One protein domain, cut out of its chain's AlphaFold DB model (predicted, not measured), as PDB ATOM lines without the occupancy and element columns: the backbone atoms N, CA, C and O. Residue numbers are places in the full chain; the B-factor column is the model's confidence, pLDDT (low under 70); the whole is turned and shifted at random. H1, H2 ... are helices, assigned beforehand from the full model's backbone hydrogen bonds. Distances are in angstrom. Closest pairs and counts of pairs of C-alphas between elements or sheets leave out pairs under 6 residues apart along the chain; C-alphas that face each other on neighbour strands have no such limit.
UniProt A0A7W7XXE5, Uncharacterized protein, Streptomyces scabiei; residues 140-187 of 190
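What this domain is: This is residues 140 to 187 of the 190 residues of an uncharacterized protein of Streptomyces scabiei (UniProt A0A7W7XXE5). The two longer helices, H2 and H4, make a V that closes where the last part of H4 comes back to H2, and short H3 sits at the wide end. Short H1 lies crosswise over H2. The printed part has 48 residues, with four named helices in the order H1, H2, H3, H4 and no named strand: all helix. It is compact, with a radius of gyration of the C-alphas of 10.2 A and spans of 27 by 22 by 17 A.

Where its parts are: H2, residues 154 to 165, is 16.0 A long from C-alpha 154 at (-30.408, -2.359, 24.113). H4, residues 175 to 186, is 16.6 A long and ends with C-alpha 186 at (-37.998, 4.688, 18.842). H1 is residues 140 to 145 and H3 residues 168 to 172.

How they stand to each other: H2, with residues 158 to 161 alone, only just touches residues 181 to 185 of H4, with 3 pairs of C-alphas within 8 A; the closest, Ala 158 and Leu 185, are 6.4 A apart. They run opposite ways at a steep tilt of 45 degrees. H1 and H3 are each close to H2 but not clearly touching: the closest C-alphas are those of Trp 143 and Lys 157, 7.7 A, and of Val 164 and Trp 170, 6.8 A. H1 is apart from H3 and H4. In H2 and H4 every O i to N i+4 pair is within hydrogen-bond range; H1 has 0 of 2, with 1 of 3 O i to N i+3 pairs, and H3 0 of 1, with 2 of 2.

The domain as a whole: The farthest C-alphas, those of Asp 151 and Pro 168, are 27.3 A apart. The printed part has no cut and no long link. No printed residue is under 70 in pLDDT.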
ATOM      1  N   ASP A 140     -38.490  -1.294  33.905       86.81
ATOM      2  CA  ASP A 140     -37.392  -1.652  34.812       86.81
ATOM      3  C   ASP A 140     -37.707  -2.941  35.582       86.81
ATOM      4  O   ASP A 140     -36.843  -3.816  35.705       86.81
ATOM      5  N   HIS A 141     -38.955  -3.109  36.023       85.00
ATOM      6  CA  HIS A 141     -39.416  -4.343  36.660       85.00
ATOM      7  C   HIS A 141     -39.718  -5.457  35.647       85.00
ATOM      8  O   HIS A 141     -39.476  -6.636  35.926       85.00
ATOM      9  N   MET A 142     -40.194  -5.100  34.449       88.50
ATOM     10  CA  MET A 142     -40.549  -6.074  33.415       88.50
ATOM     11  C   MET A 142     -39.330  -6.827  32.858       88.50
ATOM     12  O   MET A 142     -39.449  -8.006  32.531       88.50
ATOM     13  N   TRP A 143     -38.150  -6.198  32.783       89.75
ATOM     14  CA  TRP A 143     -36.929  -6.842  32.270       89.75
ATOM     15  C   TRP A 143     -36.582  -8.140  32.983       89.75
ATOM     16  O   TRP A 143     -36.375  -9.157  32.324       89.75
ATOM     17  N   SER A 144     -36.605  -8.127  34.316       85.12
ATOM     18  CA  SER A 144     -36.328  -9.324  35.110       85.12
ATOM     19  C   SER A 144     -37.361 -10.426  34.848       85.12
ATOM     20  O   SER A 144     -36.999 -11.590  34.680       85.12
ATOM     21  N   HIS A 145     -38.643 -10.056  34.722       84.94
ATOM     22  CA  HIS A 145     -39.727 -11.002  34.451       84.94
ATOM     23  C   HIS A 145     -39.566 -11.724  33.107       84.94
ATOM     24  O   HIS A 145     -39.869 -12.909  33.002       84.94
ATOM     25  N   ILE A 146     -39.044 -11.035  32.090       83.31
ATOM     26  CA  ILE A 146     -38.812 -11.613  30.758       83.31
ATOM     27  C   ILE A 146     -37.409 -12.221  30.603       83.31
ATOM     28  O   ILE A 146     -36.955 -12.471  29.486       83.31
ATOM     29  N   GLY A 147     -36.717 -12.458  31.722       81.81
ATOM     30  CA  GLY A 147     -35.421 -13.135  31.761       81.81
ATOM     31  C   GLY A 147     -34.236 -12.267  31.337       81.81
ATOM     32  O   GLY A 147     -33.174 -12.801  31.019       81.81
ATOM     33  N   LEU A 148     -34.387 -10.941  31.321       86.75
ATOM     34  CA  LEU A 148     -33.313 -10.010  30.991       86.75
ATOM     35  C   LEU A 148     -32.720  -9.358  32.235       86.75
ATOM     36  O   LEU A 148     -33.414  -8.901  33.142       86.75
ATOM     37  N   ARG A 149     -31.392  -9.246  32.233       84.56
ATOM     38  CA  ARG A 149     -30.673  -8.452  33.228       84.56
ATOM     39  C   ARG A 149     -30.888  -6.961  32.958       84.56
ATOM     40  O   ARG A 149     -31.103  -6.538  31.819       84.56
ATOM     41  N   ARG A 150     -30.781  -6.138  34.005       83.12
ATOM     42  CA  ARG A 150     -30.931  -4.677  33.894       83.12
ATOM     43  C   ARG A 150     -29.894  -4.050  32.958       83.12
ATOM     44  O   ARG A 150     -30.203  -3.075  32.282       83.12
ATOM     45  N   ASP A 151     -28.705  -4.623  32.887       85.25
ATOM     46  CA  ASP A 151     -27.580  -4.217  32.042       85.25
ATOM     47  C   ASP A 151     -27.563  -4.903  30.664       85.25
ATOM     48  O   ASP A 151     -26.628  -4.698  29.896       85.25
ATOM     49  N   ALA A 152     -28.596  -5.682  30.311       87.94
ATOM     50  CA  ALA A 152     -28.659  -6.336  29.007       87.94
ATOM     51  C   ALA A 152     -28.597  -5.313  27.848       87.94
ATOM     52  O   ALA A 152     -29.214  -4.239  27.951       87.94
ATOM     53  N   PRO A 153     -27.921  -5.650  26.730       91.31
ATOM     54  CA  PRO A 153     -27.793  -4.772  25.570       91.31
ATOM     55  C   PRO A 153     -29.143  -4.258  25.062       91.31
ATOM     56  O   PRO A 153     -30.153  -4.969  25.067       91.31
ATOM     57  N   ARG A 154     -29.171  -3.007  24.583       91.50
ATOM     58  CA  ARG A 154     -30.408  -2.359  24.113       91.50
ATOM     59  C   ARG A 154     -31.097  -3.168  23.011       91.50
ATOM     60  O   ARG A 154     -32.320  -3.275  23.003       91.50
ATOM     61  N   GLU A 155     -30.326  -3.729  22.089       91.69
ATOM     62  CA  GLU A 155     -30.844  -4.555  20.997       91.69
ATOM     63  C   GLU A 155     -31.483  -5.864  21.485       91.69
ATOM     64  O   GLU A 155     -32.579  -6.197  21.037       91.69
ATOM     65  N   VAL A 156     -30.883  -6.532  22.476       92.06
ATOM     66  CA  VAL A 156     -31.431  -7.726  23.142       92.06
ATOM     67  C   VAL A 156     -32.762  -7.390  23.819       92.06
ATOM     68  O   VAL A 156     -33.773  -8.060  23.593       92.06
ATOM     69  N   LYS A 157     -32.792  -6.290  24.584       92.06
ATOM     70  CA  LYS A 157     -34.023  -5.764  25.194       92.06
ATOM     71  C   LYS A 157     -35.091  -5.453  24.152       92.06
ATOM     72  O   LYS A 157     -36.255  -5.779  24.358       92.06
ATOM     73  N   ALA A 158     -34.714  -4.872  23.015       92.75
ATOM     74  CA  ALA A 158     -35.652  -4.550  21.945       92.75
ATOM     75  C   ALA A 158     -36.253  -5.803  21.289       92.75
ATOM     76  O   ALA A 158     -37.433  -5.790  20.942       92.75
ATOM     77  N   VAL A 159     -35.482  -6.885  21.116       91.19
ATOM     78  CA  VAL A 159     -36.005  -8.161  20.595       91.19
ATOM     79  C   VAL A 159     -37.039  -8.752  21.551       91.19
ATOM     80  O   VAL A 159     -38.171  -8.997  21.132       91.19
ATOM     81  N   LYS A 160     -36.698  -8.904  22.836       89.44
ATOM     82  CA  LYS A 160     -37.630  -9.451  23.834       89.44
ATOM     83  C   LYS A 160     -38.845  -8.561  24.070       89.44
ATOM     84  O   LYS A 160     -39.954  -9.069  24.190       89.44
ATOM     85  N   LEU A 161     -38.681  -7.238  24.060       91.25
ATOM     86  CA  LEU A 161     -39.815  -6.322  24.152       91.25
ATOM     87  C   LEU A 161     -40.778  -6.522  22.974       91.25
ATOM     88  O   LEU A 161     -41.979  -6.647  23.188       91.25
ATOM     89  N   ARG A 162     -40.273  -6.624  21.736       90.06
ATOM     90  CA  ARG A 162     -41.127  -6.895  20.567       90.06
ATOM     91  C   ARG A 162     -41.831  -8.248  20.650       90.06
ATOM     92  O   ARG A 162     -42.936  -8.369  20.135       90.06
ATOM     93  N   GLU A 163     -41.214  -9.251  21.269       87.56
ATOM     94  CA  GLU A 163     -41.853 -10.542  21.541       87.56
ATOM     95  C   GLU A 163     -43.051 -10.375  22.487       87.56
ATOM     96  O   GLU A 163     -44.158 -10.783  22.143       87.56
ATOM     97  N   VAL A 164     -42.869  -9.681  23.617       87.94
ATOM     98  CA  VAL A 164     -43.955  -9.371  24.567       87.94
ATOM     99  C   VAL A 164     -45.073  -8.584  23.886       87.94
ATOM    100  O   VAL A 164     -46.247  -8.908  24.049       87.94
ATOM    101  N   MET A 165     -44.718  -7.589  23.069       89.25
ATOM    102  CA  MET A 165     -45.679  -6.743  22.355       89.25
ATOM    103  C   MET A 165     -46.535  -7.498  21.332       89.25
ATOM    104  O   MET A 165     -47.583  -6.997  20.933       89.25
ATOM    105  N   ARG A 166     -46.105  -8.688  20.894       85.50
ATOM    106  CA  ARG A 166     -46.889  -9.563  20.007       85.50
ATOM    107  C   ARG A 166     -47.908 -10.416  20.761       85.50
ATOM    108  O   ARG A 166     -48.725 -11.073  20.122       85.50
ATOM    109  N   THR A 167     -47.858 -10.453  22.093       83.38
ATOM    110  CA  THR A 167     -48.840 -11.199  22.886       83.38
ATOM    111  C   THR A 167     -50.175 -10.448  22.932       83.38
ATOM    112  O   THR A 167     -50.175  -9.219  23.028       83.38
ATOM    113  N   PRO A 168     -51.326 -11.146  22.937       81.62
ATOM    114  CA  PRO A 168     -52.628 -10.485  23.056       81.62
ATOM    115  C   PRO A 168     -52.734  -9.598  24.307       81.62
ATOM    116  O   PRO A 168     -53.248  -8.479  24.231       81.62
ATOM    117  N   ALA A 169     -52.176 -10.059  25.435       85.31
ATOM    118  CA  ALA A 169     -52.164  -9.357  26.721       85.31
ATOM    119  C   ALA A 169     -51.566  -7.944  26.639       85.31
ATOM    120  O   ALA A 169     -52.006  -7.057  27.368       85.31
ATOM    121  N   TRP A 170     -50.627  -7.697  25.716       89.25
ATOM    122  CA  TRP A 170     -50.008  -6.381  25.539       89.25
ATOM    123  C   TRP A 170     -51.022  -5.262  25.265       89.25
ATOM    124  O   TRP A 170     -50.848  -4.131  25.721       89.25
ATOM    125  N   SER A 171     -52.122  -5.571  24.570       85.88
ATOM    126  CA  SER A 171     -53.193  -4.600  24.312       85.88
ATOM    127  C   SER A 171     -53.810  -4.033  25.603       85.88
ATOM    128  O   SER A 171     -54.173  -2.853  25.636       85.88
ATOM    129  N   ALA A 172     -53.844  -4.836  26.674       88.00
ATOM    130  CA  ALA A 172     -54.346  -4.486  28.000       88.00
ATOM    131  C   ALA A 172     -53.265  -3.932  28.953       88.00
ATOM    132  O   ALA A 172     -53.581  -3.587  30.091       88.00
ATOM    133  N   ALA A 173     -52.004  -3.824  28.513       88.81
ATOM    134  CA  ALA A 173     -50.906  -3.344  29.348       88.81
ATOM    135  C   ALA A 173     -51.112  -1.888  29.833       88.81
ATOM    136  O   ALA A 173     -51.679  -1.062  29.099       88.81
ATOM    137  N   PRO A 174     -50.609  -1.523  31.032       90.81
ATOM    138  CA  PRO A 174     -50.728  -0.176  31.578       90.81
ATOM    139  C   PRO A 174     -50.255   0.915  30.595       90.81
ATOM    140  O   PRO A 174     -49.200   0.779  29.970       90.81
ATOM    141  N   PRO A 175     -50.982   2.044  30.449       91.19
ATOM    142  CA  PRO A 175     -50.567   3.137  29.568       91.19
ATOM    143  C   PRO A 175     -49.148   3.690  29.813       91.19
ATOM    144  O   PRO A 175     -48.503   4.060  28.830       91.19
ATOM    145  N   PRO A 176     -48.629   3.785  31.057       91.25
ATOM    146  CA  PRO A 176     -47.233   4.161  31.294       91.25
ATOM    147  C   PRO A 176     -46.245   3.170  30.666       91.25
ATOM    148  O   PRO A 176     -45.370   3.597  29.917       91.25
ATOM    149  N   LEU A 177     -46.459   1.867  30.874       91.81
ATOM    150  CA  LEU A 177     -45.629   0.796  30.324       91.81
ATOM    151  C   LEU A 177     -45.584   0.826  28.792       91.81
ATOM    152  O   LEU A 177     -44.510   0.770  28.196       91.81
ATOM    153  N   ARG A 178     -46.746   0.975  28.144       91.56
ATOM    154  CA  ARG A 178     -46.827   1.042  26.674       91.56
ATOM    155  C   ARG A 178     -46.079   2.248  26.105       91.56
ATOM    156  O   ARG A 178     -45.357   2.099  25.125       91.56
ATOM    157  N   ARG A 179     -46.189   3.419  26.748       91.50
ATOM    158  CA  ARG A 179     -45.434   4.621  26.346       91.50
ATOM    159  C   ARG A 179     -43.928   4.418  26.484       91.50
ATOM    160  O   ARG A 179     -43.203   4.683  25.536       91.50
ATOM    161  N   GLN A 180     -43.470   3.882  27.617       92.62
ATOM    162  CA  GLN A 180     -42.050   3.583  27.819       92.62
ATOM    163  C   GLN A 180     -41.517   2.604  26.766       92.62
ATOM    164  O   GLN A 180     -40.412   2.790  26.263       92.62
ATOM    165  N   ALA A 181     -42.293   1.577  26.410       92.44
ATOM    166  CA  ALA A 181     -41.927   0.622  25.369       92.44
ATOM    167  C   ALA A 181     -41.785   1.285  23.991       92.44
ATOM    168  O   ALA A 181     -40.788   1.061  23.300       92.44
ATOM    169  N   ASP A 182     -42.743   2.134  23.612       91.94
ATOM    170  CA  ASP A 182     -42.688   2.883  22.358       91.94
ATOM    171  C   ASP A 182     -41.480   3.833  22.317       91.94
ATOM    172  O   ASP A 182     -40.740   3.843  21.330       91.94
ATOM    173  N   ASP A 183     -41.238   4.584  23.395       92.44
ATOM    174  CA  ASP A 183     -40.104   5.509  23.513       92.44
ATOM    175  C   ASP A 183     -38.765   4.760  23.451       92.44
ATOM    176  O   ASP A 183     -37.844   5.151  22.719       92.44
ATOM    177  N   PHE A 184     -38.677   3.626  24.154       92.12
ATOM    178  CA  PHE A 184     -37.515   2.748  24.135       92.12
ATOM    179  C   PHE A 184     -37.222   2.249  22.718       92.12
ATOM    180  O   PHE A 184     -36.076   2.341  22.271       92.12
ATOM    181  N   LEU A 185     -38.229   1.771  21.976       91.94
ATOM    182  CA  LEU A 185     -38.048   1.246  20.616       91.94
ATOM    183  C   LEU A 185     -37.717   2.330  19.585       91.94
ATOM    184  O   LEU A 185     -36.895   2.077  18.700       91.94
ATOM    185  N   ARG A 186     -38.290   3.535  19.716       88.69
ATOM    186  CA  ARG A 186     -37.998   4.688  18.842       88.69
ATOM    187  C   ARG A 186     -36.600   5.271  19.047       88.69
ATOM    188  O   ARG A 186     -36.146   6.052  18.218       88.69
ATOM    189  N   GLY A 187     -35.907   4.879  20.119       75.38
ATOM    190  CA  GLY A 187     -34.605   5.447  20.475       75.38
ATOM    191  C   GLY A 187     -34.724   6.833  21.105       75.38
ATOM    192  O   GLY A 187     -33.767   7.596  21.075       75.38
TER     193      GLY A 187